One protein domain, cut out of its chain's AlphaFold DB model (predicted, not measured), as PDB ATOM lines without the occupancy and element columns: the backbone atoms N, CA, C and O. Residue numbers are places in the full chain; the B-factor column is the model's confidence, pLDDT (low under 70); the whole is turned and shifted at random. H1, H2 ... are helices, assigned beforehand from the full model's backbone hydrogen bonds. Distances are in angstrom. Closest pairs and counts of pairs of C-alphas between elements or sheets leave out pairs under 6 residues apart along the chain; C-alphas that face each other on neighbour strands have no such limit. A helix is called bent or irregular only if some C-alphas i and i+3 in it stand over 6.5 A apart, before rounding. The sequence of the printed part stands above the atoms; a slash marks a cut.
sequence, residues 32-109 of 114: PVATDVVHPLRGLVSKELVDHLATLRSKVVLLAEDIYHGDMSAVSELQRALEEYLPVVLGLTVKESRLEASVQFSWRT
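AT A GLANCE: This is residues 32 to 109 of the 114 residues of an uncharacterized protein of Hordeum vulgare subsp. vulgare (UniProt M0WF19). A long hairpin of two helices, H2 and H3, makes the length of this domain, its two arms spreading apart from the turn towards the open end. The short H1 sits beside H2 near that open end, and residues 93 to 109, which hold no named element, turn back from the end of H3 and run along one side of the hairpin, as the first residues 32 to 37 do too. The printed part has 78 residues with three named helices, H1, H2 and H3 in that order, and no named strand; the class is all helix. It is compact, with a radius of gyration of the C-alphas of 13.2 A, yet elongated in outline, spanning 39 by 21 by 20 A.

IN THESE COORDINATES: The printed part begins at Pro 32, C-alpha at (-164.282, 148.959, -36.736). H1 comes first, residues 38 to 41, 5.5 A from first to last C-alpha, with C-alpha 38 at (-175.953, 152.834, -47.291). H2 is the longest helix by residues, 47 to 68, and measures 31.2 A. H3, residues 72 to 92, measures 30.5 A and ends with C-alpha 92 at (-180.164, 141.403, -41.451). H3 is irregular, with C-alphas 73 and 76 standing 7.3 A apart, and it has a kink of 35 degrees near residue 80.

HOW THE PARTS SIT: H1 touches H2, which takes part with residues 50 to 54 alone; the closest C-alphas are those of Val 38 and Val 50, 6.0 A apart. H1 and H3 are apart. H2 and H3 form a helical hairpin: they touch, with 22 pairs of C-alphas within 8 A, and the closest are those of Leu 63 and Leu 78, 5.5 A apart. Their lines stand at a shallow tilt of 31 degrees and run opposite ways, with 8.7 A from centre to centre. In H2 every O i to N i+4 pair is within hydrogen-bond range, in H3 13 of 17 are, and H1 is too short for such a pair.

THE WHOLE: The two C-alphas farthest apart are those of Gly 70 and Glu 96, at 40.6 A, while the C-alphas of Pro 32 and Thr 109, the first and last printed, are 9.1 A apart. The printed part has no cut. The links from H1 to H2, 5 residues, and from H2 to H3, 3 residues, are both tight. The C-alphas of residues 93 to 109 lie 9 to 20 A from the mean of all C-alphas. The mean pLDDT of the printed part is 91.3, and residues 95 and 97 are under 70.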
ATOM      1  N   PRO A  32    -163.646 149.096 -35.439       94.00
ATOM      2  CA  PRO A  32    -164.282 148.959 -36.736       94.00
ATOM      3  C   PRO A  32    -163.874 150.120 -37.635       94.00
ATOM      4  O   PRO A  32    -163.944 151.280 -37.245       94.00
ATOM      5  N   VAL A  33    -163.514 149.811 -38.876       93.12
ATOM      6  CA  VAL A  33    -163.252 150.837 -39.886       93.12
ATOM      7  C   VAL A  33    -164.587 151.393 -40.376       93.12
ATOM      8  O   VAL A  33    -165.550 150.640 -40.582       93.12
ATOM      9  N   ALA A  34    -164.658 152.708 -40.586       92.00
ATOM     10  CA  ALA A  34    -165.818 153.332 -41.209       92.00
ATOM     11  C   ALA A  34    -166.115 152.652 -42.560       92.00
ATOM     12  O   ALA A  34    -165.249 152.513 -43.421       92.00
ATOM     13  N   THR A  35    -167.349 152.185 -42.732       91.81
ATOM     14  CA  THR A  35    -167.780 151.427 -43.912       91.81
ATOM     15  C   THR A  35    -169.098 151.997 -44.384       91.81
ATOM     16  O   THR A  35    -170.005 152.206 -43.576       91.81
ATOM     17  N   ASP A  36    -169.214 152.200 -45.689       92.38
ATOM     18  CA  ASP A  36    -170.469 152.582 -46.308       92.38
ATOM     19  C   ASP A  36    -171.451 151.404 -46.320       92.38
ATOM     20  O   ASP A  36    -171.318 150.455 -47.090       92.38
ATOM     21  N   VAL A  37    -172.445 151.476 -45.437       93.25
ATOM     22  CA  VAL A  37    -173.557 150.519 -45.378       93.25
ATOM     23  C   VAL A  37    -174.748 150.967 -46.224       93.25
ATOM     24  O   VAL A  37    -175.644 150.171 -46.487       93.25
ATOM     25  N   VAL A  38    -174.778 152.231 -46.658       94.06
ATOM     26  CA  VAL A  38    -175.953 152.834 -47.291       94.06
ATOM     27  C   VAL A  38    -176.050 152.421 -48.747       94.06
ATOM     28  O   VAL A  38    -177.114 151.993 -49.194       94.06
ATOM     29  N   HIS A  39    -174.957 152.545 -49.502       94.00
ATOM     30  CA  HIS A  39    -174.973 152.187 -50.920       94.00
ATOM     31  C   HIS A  39    -175.254 150.700 -51.164       94.00
ATOM     32  O   HIS A  39    -176.137 150.422 -51.979       94.00
ATOM     33  N   PRO A  40    -174.610 149.745 -50.465       93.25
ATOM     34  CA  PRO A  40    -174.806 148.330 -50.770       93.25
ATOM     35  C   PRO A  40    -176.166 147.776 -50.330       93.25
ATOM     36  O   PRO A  40    -176.614 146.758 -50.849       93.25
ATOM     37  N   LEU A  41    -176.838 148.438 -49.383       92.56
ATOM     38  CA  LEU A  41    -178.150 148.029 -48.875       92.56
ATOM     39  C   LEU A  41    -179.319 148.792 -49.515       92.56
ATOM     40  O   LEU A  41    -180.487 148.475 -49.265       92.56
ATOM     41  N   ARG A  42    -179.036 149.790 -50.360       91.50
ATOM     42  CA  ARG A  42    -180.059 150.615 -51.007       91.50
ATOM     43  C   ARG A  42    -180.998 149.751 -51.849       91.50
ATOM     44  O   ARG A  42    -180.574 149.083 -52.784       91.50
ATOM     45  N   GLY A  43    -182.292 149.815 -51.542       89.69
ATOM     46  CA  GLY A  43    -183.328 149.074 -52.266       89.69
ATOM     47  C   GLY A  43    -183.434 147.592 -51.892       89.69
ATOM     48  O   GLY A  43    -184.372 146.942 -52.341       89.69
ATOM     49  N   LEU A  44    -182.531 147.074 -51.050       91.00
ATOM     50  CA  LEU A  44    -182.620 145.723 -50.483       91.00
ATOM     51  C   LEU A  44    -183.363 145.711 -49.142       91.00
ATOM     52  O   LEU A  44    -184.005 144.730 -48.783       91.00
ATOM     53  N   VAL A  45    -183.284 146.821 -48.413       90.88
ATOM     54  CA  VAL A  45    -183.947 147.055 -47.126       90.88
ATOM     55  C   VAL A  45    -184.568 148.451 -47.102       90.88
ATOM     56  O   VAL A  45    -184.266 149.298 -47.951       90.88
ATOM     57  N   SER A  46    -185.463 148.700 -46.142       93.62
ATOM     58  CA  SER A  46    -186.100 150.010 -46.011       93.62
ATOM     59  C   SER A  46    -185.056 151.092 -45.728       93.62
ATOM     60  O   SER A  46    -184.093 150.878 -44.991       93.62
ATOM     61  N   LYS A  47    -185.260 152.280 -46.306       95.44
ATOM     62  CA  LYS A  47    -184.369 153.430 -46.098       95.44
ATOM     63  C   LYS A  47    -184.191 153.740 -44.608       95.44
ATOM     64  O   LYS A  47    -183.073 153.945 -44.162       95.44
ATOM     65  N   GLU A  48    -185.284 153.715 -43.851       96.00
ATOM     66  CA  GLU A  48    -185.273 153.953 -42.406       96.00
ATOM     67  C   GLU A  48    -184.347 152.979 -41.667       96.00
ATOM     68  O   GLU A  48    -183.548 153.404 -40.836       96.00
ATOM     69  N   LEU A  49    -184.389 151.688 -42.015       94.50
ATOM     70  CA  LEU A  49    -183.528 150.681 -41.399       94.50
ATOM     71  C   LEU A  49    -182.052 150.893 -41.760       94.50
ATOM     72  O   LEU A  49    -181.184 150.735 -40.903       94.50
ATOM     73  N   VAL A  50    -181.764 151.277 -43.007       94.94
ATOM     74  CA  VAL A  50    -180.401 151.601 -43.462       94.94
ATOM     75  C   VAL A  50    -179.850 152.822 -42.733       94.94
ATOM     76  O   VAL A  50    -178.725 152.780 -42.239       94.94
ATOM     77  N   ASP A  51    -180.641 153.888 -42.637       96.06
ATOM     78  CA  ASP A  51    -180.249 155.126 -41.964       96.06
ATOM     79  C   ASP A  51    -180.029 154.877 -40.459       96.06
ATOM     80  O   ASP A  51    -179.051 155.354 -39.868       96.06
ATOM     81  N   HIS A  52    -180.886 154.058 -39.842       96.44
ATOM     82  CA  HIS A  52    -180.741 153.634 -38.451       96.44
ATOM     83  C   HIS A  52    -179.464 152.809 -38.234       96.44
ATOM     84  O   HIS A  52    -178.669 153.115 -37.344       96.44
ATOM     85  N   LEU A  53    -179.207 151.816 -39.093       95.62
ATOM     86  CA  LEU A  53    -177.986 151.010 -39.057       95.62
ATOM     87  C   LEU A  53    -176.727 151.874 -39.225       95.62
ATOM     88  O   LEU A  53    -175.756 151.687 -38.491       95.62
ATOM     89  N   ALA A  54    -176.736 152.816 -40.171       95.94
ATOM     90  CA  ALA A  54    -175.619 153.723 -40.421       95.94
ATOM     91  C   ALA A  54    -175.326 154.610 -39.203       95.94
ATOM     92  O   ALA A  54    -174.163 154.801 -38.838       95.94
ATOM     93  N   THR A  55    -176.376 155.093 -38.533       97.56
ATOM     94  CA  THR A  55    -176.267 155.890 -37.304       97.56
ATOM     95  C   THR A  55    -175.637 155.077 -36.173       97.56
ATOM     96  O   THR A  55    -174.645 155.506 -35.578       97.56
ATOM     97  N   LEU A  56    -176.158 153.873 -35.909       97.50
ATOM     98  CA  LEU A  56    -175.634 152.985 -34.867       97.50
ATOM     99  C   LEU A  56    -174.182 152.580 -35.140       97.50
ATOM    100  O   LEU A  56    -173.341 152.662 -34.245       97.50
ATOM    101  N   ARG A  57    -173.859 152.212 -36.386       96.19
ATOM    102  CA  ARG A  57    -172.486 151.870 -36.774       96.19
ATOM    103  C   ARG A  57    -171.534 153.043 -36.566       96.19
ATOM    104  O   ARG A  57    -170.453 152.840 -36.026       96.19
ATOM    105  N   SER A  58    -171.924 154.252 -36.966       96.69
ATOM    106  CA  SER A  58    -171.085 155.448 -36.801       96.69
ATOM    107  C   SER A  58    -170.780 155.718 -35.327       96.69
ATOM    108  O   SER A  58    -169.635 155.988 -34.980       96.69
ATOM    109  N   LYS A  59    -171.775 155.556 -34.444       97.06
ATOM    110  CA  LYS A  59    -171.601 155.665 -32.987       97.06
ATOM    111  C   LYS A  59    -170.621 154.618 -32.443       97.06
ATOM    112  O   LYS A  59    -169.739 154.971 -31.671       97.06
ATOM    113  N   VAL A  60    -170.740 153.357 -32.869       96.56
ATOM    114  CA  VAL A  60    -169.808 152.283 -32.475       96.56
ATOM    115  C   VAL A  60    -168.380 152.579 -32.940       96.56
ATOM    116  O   VAL A  60    -167.453 152.399 -32.160       96.56
ATOM    117  N   VAL A  61    -168.198 153.050 -34.179       95.62
ATOM    118  CA  VAL A  61    -166.876 153.421 -34.717       95.62
ATOM    119  C   VAL A  61    -166.245 154.530 -33.881       95.62
ATOM    120  O   VAL A  61    -165.129 154.355 -33.413       95.62
ATOM    121  N   LEU A  62    -166.970 155.623 -33.632       95.38
ATOM    122  CA  LEU A  62    -166.455 156.750 -32.845       95.38
ATOM    123  C   LEU A  62    -166.050 156.331 -31.425       95.38
ATOM    124  O   LEU A  62    -164.938 156.608 -30.998       95.38
ATOM    125  N   LEU A  63    -166.916 155.599 -30.719       95.62
ATOM    126  CA  LEU A  63    -166.633 155.179 -29.343       95.62
ATOM    127  C   LEU A  63    -165.488 154.158 -29.264       95.62
ATOM    128  O   LEU A  63    -164.729 154.146 -28.299       95.62
ATOM    129  N   ALA A  64    -165.351 153.289 -30.267       93.25
ATOM    130  CA  ALA A  64    -164.230 152.360 -30.338       93.25
ATOM    131  C   ALA A  64    -162.902 153.083 -30.624       93.25
ATOM    132  O   ALA A  64    -161.877 152.677 -30.080       93.25
ATOM    133  N   GLU A  65    -162.923 154.148 -31.431       92.25
ATOM    134  CA  GLU A  65    -161.770 155.028 -31.659       92.25
ATOM    135  C   GLU A  65    -161.352 155.763 -30.373       92.25
ATOM    136  O   GLU A  65    -160.169 155.784 -30.037       92.25
ATOM    137  N   ASP A  66    -162.302 156.278 -29.588       92.06
ATOM    138  CA  ASP A  66    -162.001 156.940 -28.308       92.06
ATOM    139  C   ASP A  66    -161.286 155.990 -27.329       92.06
ATOM    140  O   ASP A  66    -160.239 156.326 -26.763       92.06
ATOM    141  N   ILE A  67    -161.785 154.754 -27.190       89.69
ATOM    142  CA  ILE A  67    -161.152 153.730 -26.341       89.69
ATOM    143  C   ILE A  67    -159.775 153.338 -26.883       89.69
ATOM    144  O   ILE A  67    -158.843 153.134 -26.102       89.69
ATOM    145  N   TYR A  68    -159.625 153.249 -28.207       87.69
ATOM    146  CA  TYR A  68    -158.344 152.959 -28.850       87.69
ATOM    147  C   TYR A  68    -157.286 154.018 -28.536       87.69
ATOM    148  O   TYR A  68    -156.142 153.686 -28.234       87.69
ATOM    149  N   HIS A  69    -157.682 155.291 -28.523       87.81
ATOM    150  CA  HIS A  69    -156.824 156.407 -28.129       87.81
ATOM    151  C   HIS A  69    -156.603 156.523 -26.608       87.81
ATOM    152  O   HIS A  69    -155.873 157.409 -26.159       87.81
ATOM    153  N   GLY A  70    -157.162 155.602 -25.817       86.31
ATOM    154  CA  GLY A  70    -156.941 155.488 -24.378       86.31
ATOM    155  C   GLY A  70    -158.019 156.139 -23.512       86.31
ATOM    156  O   GLY A  70    -157.877 156.133 -22.286       86.31
ATOM    157  N   ASP A  71    -159.097 156.670 -24.097       87.38
ATOM    158  CA  ASP A  71    -160.223 157.189 -23.327       87.38
ATOM    159  C   ASP A  71    -161.140 156.051 -22.859       87.38
ATOM    160  O   ASP A  71    -162.119 155.656 -23.493       87.38
ATOM    161  N   MET A  72    -160.814 155.516 -21.685       86.31
ATOM    162  CA  MET A  72    -161.579 154.444 -21.049       86.31
ATOM    163  C   MET A  72    -162.926 154.918 -20.478       86.31
ATOM    164  O   MET A  72    -163.695 154.088 -19.989       86.31
ATOM    165  N   SER A  73    -163.238 156.221 -20.512       91.94
ATOM    166  CA  SER A  73    -164.533 156.719 -20.031       91.94
ATOM    167  C   SER A  73    -165.687 156.299 -20.944       91.94
ATOM    168  O   SER A  73    -166.785 156.068 -20.449       91.94
ATOM    169  N   ALA A  74    -165.417 156.077 -22.236       91.94
ATOM    170  CA  ALA A  74    -166.399 155.700 -23.254       91.94
ATOM    171  C   ALA A  74    -166.789 154.206 -23.255       91.94
ATOM    172  O   ALA A  74    -167.609 153.779 -24.071       91.94
ATOM    173  N   VAL A  75    -166.221 153.378 -22.365       92.25
ATOM    174  CA  VAL A  75    -166.455 151.919 -22.345       92.25
ATOM    175  C   VAL A  75    -167.933 151.579 -22.138       92.25
ATOM    176  O   VAL A  75    -168.468 150.701 -22.817       92.25
ATOM    177  N   SER A  76    -168.609 152.277 -21.222       95.12
ATOM    178  CA  SER A  76    -170.017 152.000 -20.910       95.12
ATOM    179  C   SER A  76    -170.943 152.395 -22.065       95.12
ATOM    180  O   SER A  76    -171.894 151.691 -22.411       95.12
ATOM    181  N   GLU A  77    -170.611 153.497 -22.727       96.81
ATOM    182  CA  GLU A  77    -171.288 154.024 -23.894       96.81
ATOM    183  C   GLU A  77    -171.101 153.100 -25.091       96.81
ATOM    184  O   GLU A  77    -172.081 152.842 -25.796       96.81
ATOM    185  N   LEU A  78    -169.884 152.579 -25.299       95.62
ATOM    186  CA  LEU A  78    -169.601 151.609 -26.352       95.62
ATOM    187  C   LEU A  78    -170.390 150.325 -26.123       95.62
ATOM    188  O   LEU A  78    -171.008 149.827 -27.062       95.62
ATOM    189  N   GLN A  79    -170.415 149.810 -24.890       95.69
ATOM    190  CA  GLN A  79    -171.191 148.614 -24.565       95.69
ATOM    191  C   GLN A  79    -172.665 148.802 -24.939       95.69
ATOM    192  O   GLN A  79    -173.218 147.999 -25.689       95.69
ATOM    193  N   ARG A  80    -173.285 149.903 -24.501       97.94
ATOM    194  CA  ARG A  80    -174.676 150.215 -24.852       97.94
ATOM    195  C   ARG A  80    -174.869 150.371 -26.364       97.94
ATOM    196  O   ARG A  80    -175.846 149.876 -26.914       97.94
ATOM    197  N   ALA A  81    -173.945 151.040 -27.054       97.81
ATOM    198  CA  ALA A  81    -174.016 151.199 -28.505       97.81
ATOM    199  C   ALA A  81    -173.952 149.847 -29.238       97.81
ATOM    200  O   ALA A  81    -174.655 149.655 -30.227       97.81
ATOM    201  N   LEU A  82    -173.148 148.898 -28.746       97.06
ATOM    202  CA  LEU A  82    -173.084 147.535 -29.276       97.06
ATOM    203  C   LEU A  82    -174.376 146.756 -29.007       97.06
ATOM    204  O   LEU A  82    -174.860 146.070 -29.905       97.06
ATOM    205  N   GLU A  83    -174.957 146.885 -27.812       98.06
ATOM    206  CA  GLU A  83    -176.244 146.269 -27.457       98.06
ATOM    207  C   GLU A  83    -177.398 146.786 -28.335       98.06
ATOM    208  O   GLU A  83    -178.287 146.016 -28.693       98.06
ATOM    209  N   GLU A  84    -177.359 148.057 -28.748       98.06
ATOM    210  CA  GLU A  84    -178.297 148.648 -29.713       98.06
ATOM    211  C   GLU A  84    -178.016 148.180 -31.160       98.06
ATOM    212  O   GLU A  84    -178.939 147.883 -31.918       98.06
ATOM    213  N   TYR A  85    -176.741 148.101 -31.555       96.69
ATOM    214  CA  TYR A  85    -176.300 147.806 -32.926       96.69
ATOM    215  C   TYR A  85    -176.434 146.333 -33.330       96.69
ATOM    216  O   TYR A  85    -176.906 146.028 -34.429       96.69
ATOM    217  N   LEU A  86    -176.007 145.409 -32.464       95.25
ATOM    218  CA  LEU A  86    -175.906 143.985 -32.791       95.25
ATOM    219  C   LEU A  86    -177.245 143.352 -33.203       95.25
ATOM    220  O   LEU A  86    -177.252 142.645 -34.213       95.25
ATOM    221  N   PRO A  87    -178.379 143.603 -32.518       95.06
ATOM    222  CA  PRO A  87    -179.662 143.029 -32.917       95.06
ATOM    223  C   PRO A  87    -180.078 143.435 -34.332       95.06
ATOM    224  O   PRO A  87    -180.618 142.611 -35.071       95.06
ATOM    225  N   VAL A  88    -179.782 144.674 -34.737       93.62
ATOM    226  CA  VAL A  88    -180.100 145.178 -36.079       93.62
ATOM    227  C   VAL A  88    -179.287 144.425 -37.131       93.62
ATOM    228  O   VAL A  88    -179.856 143.916 -38.094       93.62
ATOM    229  N   VAL A  89    -177.972 144.285 -36.932       91.56
ATOM    230  CA  VAL A  89    -177.103 143.540 -37.861       91.56
ATOM    231  C   VAL A  89    -177.498 142.069 -37.935       91.56
ATOM    232  O   VAL A  89    -177.621 141.523 -39.029       91.56
ATOM    233  N   LEU A  90    -177.737 141.425 -36.792       90.38
ATOM    234  CA  LEU A  90    -178.123 140.014 -36.744       90.38
ATOM    235  C   LEU A  90    -179.473 139.776 -37.427       90.38
ATOM    236  O   LEU A  90    -179.620 138.794 -38.155       90.38
ATOM    237  N   GLY A  91    -180.424 140.702 -37.280       89.31
ATOM    238  CA  GLY A  91    -181.697 140.669 -38.001       89.31
ATOM    239  C   GLY A  91    -181.523 140.693 -39.522       89.31
ATOM    240  O   GLY A  91    -182.262 140.022 -40.240       89.31
ATOM    241  N   LEU A  92    -180.498 141.388 -40.024       86.25
ATOM    242  CA  LEU A  92    -180.164 141.403 -41.451       86.25
ATOM    243  C   LEU A  92    -179.517 140.098 -41.934       86.25
ATOM    244  O   LEU A  92    -179.556 139.834 -43.130       86.25
ATOM    245  N   THR A  93    -178.963 139.270 -41.044       84.25
ATOM    246  CA  THR A  93    -178.343 137.969 -41.385       84.25
ATOM    247  C   THR A  93    -179.305 136.781 -41.350       84.25
ATOM    248  O   THR A  93    -178.895 135.637 -41.537       84.25
ATOM    249  N   VAL A  94    -180.598 137.012 -41.110       83.06
ATOM    250  CA  VAL A  94    -181.599 135.941 -41.180       83.06
ATOM    251  C   VAL A  94    -181.626 135.386 -42.606       83.06
ATOM    252  O   VAL A  94    -181.793 136.147 -43.551       83.06
ATOM    253  N   LYS A  95    -181.482 134.061 -42.766       66.38
ATOM    254  CA  LYS A  95    -181.244 133.357 -44.052       66.38
ATOM    255  C   LYS A  95    -182.162 133.759 -45.217       66.38
ATOM    256  O   LYS A  95    -181.794 133.595 -46.377       66.38
ATOM    257  N   GLU A  96    -183.354 134.259 -44.922       71.81
ATOM    258  CA  GLU A  96    -184.338 134.711 -45.909       71.81
ATOM    259  C   GLU A  96    -183.948 136.034 -46.593       71.81
ATOM    260  O   GLU A  96    -184.358 136.277 -47.726       71.81
ATOM    261  N   SER A  97    -183.125 136.869 -45.953       69.31
ATOM    262  CA  SER A  97    -182.742 138.196 -46.451       69.31
ATOM    263  C   SER A  97    -181.688 138.149 -47.569       69.31
ATOM    264  O   SER A  97    -181.621 139.065 -48.386       69.31
ATOM    265  N   ARG A  98    -180.862 137.089 -47.624       80.19
ATOM    266  CA  ARG A  98    -179.725 136.920 -48.559       80.19
ATOM    267  C   ARG A  98    -178.751 138.118 -48.589       80.19
ATOM    268  O   ARG A  98    -178.163 138.398 -49.631       80.19
ATOM    269  N   LEU A  99    -178.562 138.809 -47.459       85.38
ATOM    270  CA  LEU A  99    -177.722 140.021 -47.351       85.38
ATOM    271  C   LEU A  99    -176.277 139.766 -46.886       85.38
ATOM    272  O   LEU A  99    -175.496 140.706 -46.749       85.38
ATOM    273  N   GLU A 100    -175.909 138.512 -46.630       77.38
ATOM    274  CA  GLU A 100    -174.657 138.112 -45.963       77.38
ATOM    275  C   GLU A 100    -173.382 138.582 -46.689       77.38
ATOM    276  O   GLU A 100    -172.341 138.751 -46.060       77.38
ATOM    277  N   ALA A 101    -173.463 138.833 -48.000       82.25
ATOM    278  CA  ALA A 101    -172.353 139.312 -48.827       82.25
ATOM    279  C   ALA A 101    -172.538 140.755 -49.334       82.25
ATOM    280  O   ALA A 101    -171.762 141.212 -50.172       82.25
ATOM    281  N   SER A 102    -173.560 141.475 -48.859       88.00
ATOM    282  CA  SER A 102    -173.873 142.817 -49.366       88.00
ATOM    283  C   SER A 102    -172.908 143.883 -48.854       88.00
ATOM    284  O   SER A 102    -172.653 144.855 -49.553       88.00
ATOM    285  N   VAL A 103    -172.362 143.727 -47.646       90.69
ATOM    286  CA  VAL A 103    -171.470 144.716 -47.022       90.69
ATOM    287  C   VAL A 103    -170.210 144.030 -46.510       90.69
ATOM    288  O   VAL A 103    -170.285 143.057 -45.764       90.69
ATOM    289  N   GLN A 104    -169.044 144.575 -46.860       90.44
ATOM    290  CA  GLN A 104    -167.768 144.146 -46.297       90.44
ATOM    291  C   GLN A 104    -167.427 144.984 -45.064       90.44
ATOM    292  O   GLN A 104    -167.153 146.174 -45.173       90.44
ATOM    293  N   PHE A 105    -167.406 144.352 -43.893       91.06
ATOM    294  CA  PHE A 105    -167.005 145.003 -42.650       91.06
ATOM    295  C   PHE A 105    -165.516 144.781 -42.365       91.06
ATOM    296  O   PHE A 105    -165.078 143.641 -42.216       91.06
ATOM    297  N   SER A 106    -164.763 145.873 -42.236       91.44
ATOM    298  CA  SER A 106    -163.331 145.853 -41.907       91.44
ATOM    299  C   SER A 106    -163.079 146.319 -40.474       91.44
ATOM    300  O   SER A 106    -163.832 147.130 -39.930       91.44
ATOM    301  N   TRP A 107    -162.007 145.809 -39.872       92.56
ATOM    302  CA  TRP A 107    -161.592 146.098 -38.500       92.56
ATOM    303  C   TRP A 107    -160.074 146.243 -38.455       92.56
ATOM    304  O   TRP A 107    -159.386 145.517 -39.169       92.56
ATOM    305  N   ARG A 108    -159.580 147.133 -37.597       89.88
ATOM    306  CA  ARG A 108    -158.158 147.328 -37.299       89.88
ATOM    307  C   ARG A 108    -157.841 146.875 -35.874       89.88
ATOM    308  O   ARG A 108    -158.701 146.911 -34.985       89.88
ATOM    309  N   THR A 109    -156.631 146.385 -35.678       80.75
ATOM    310  CA  THR A 109    -156.056 145.973 -34.397       80.75
ATOM    311  C   THR A 109    -154.978 146.967 -33.974       80.75
ATOM    312  O   THR A 109    -154.476 147.720 -34.799       80.75
TER     313      THR A 109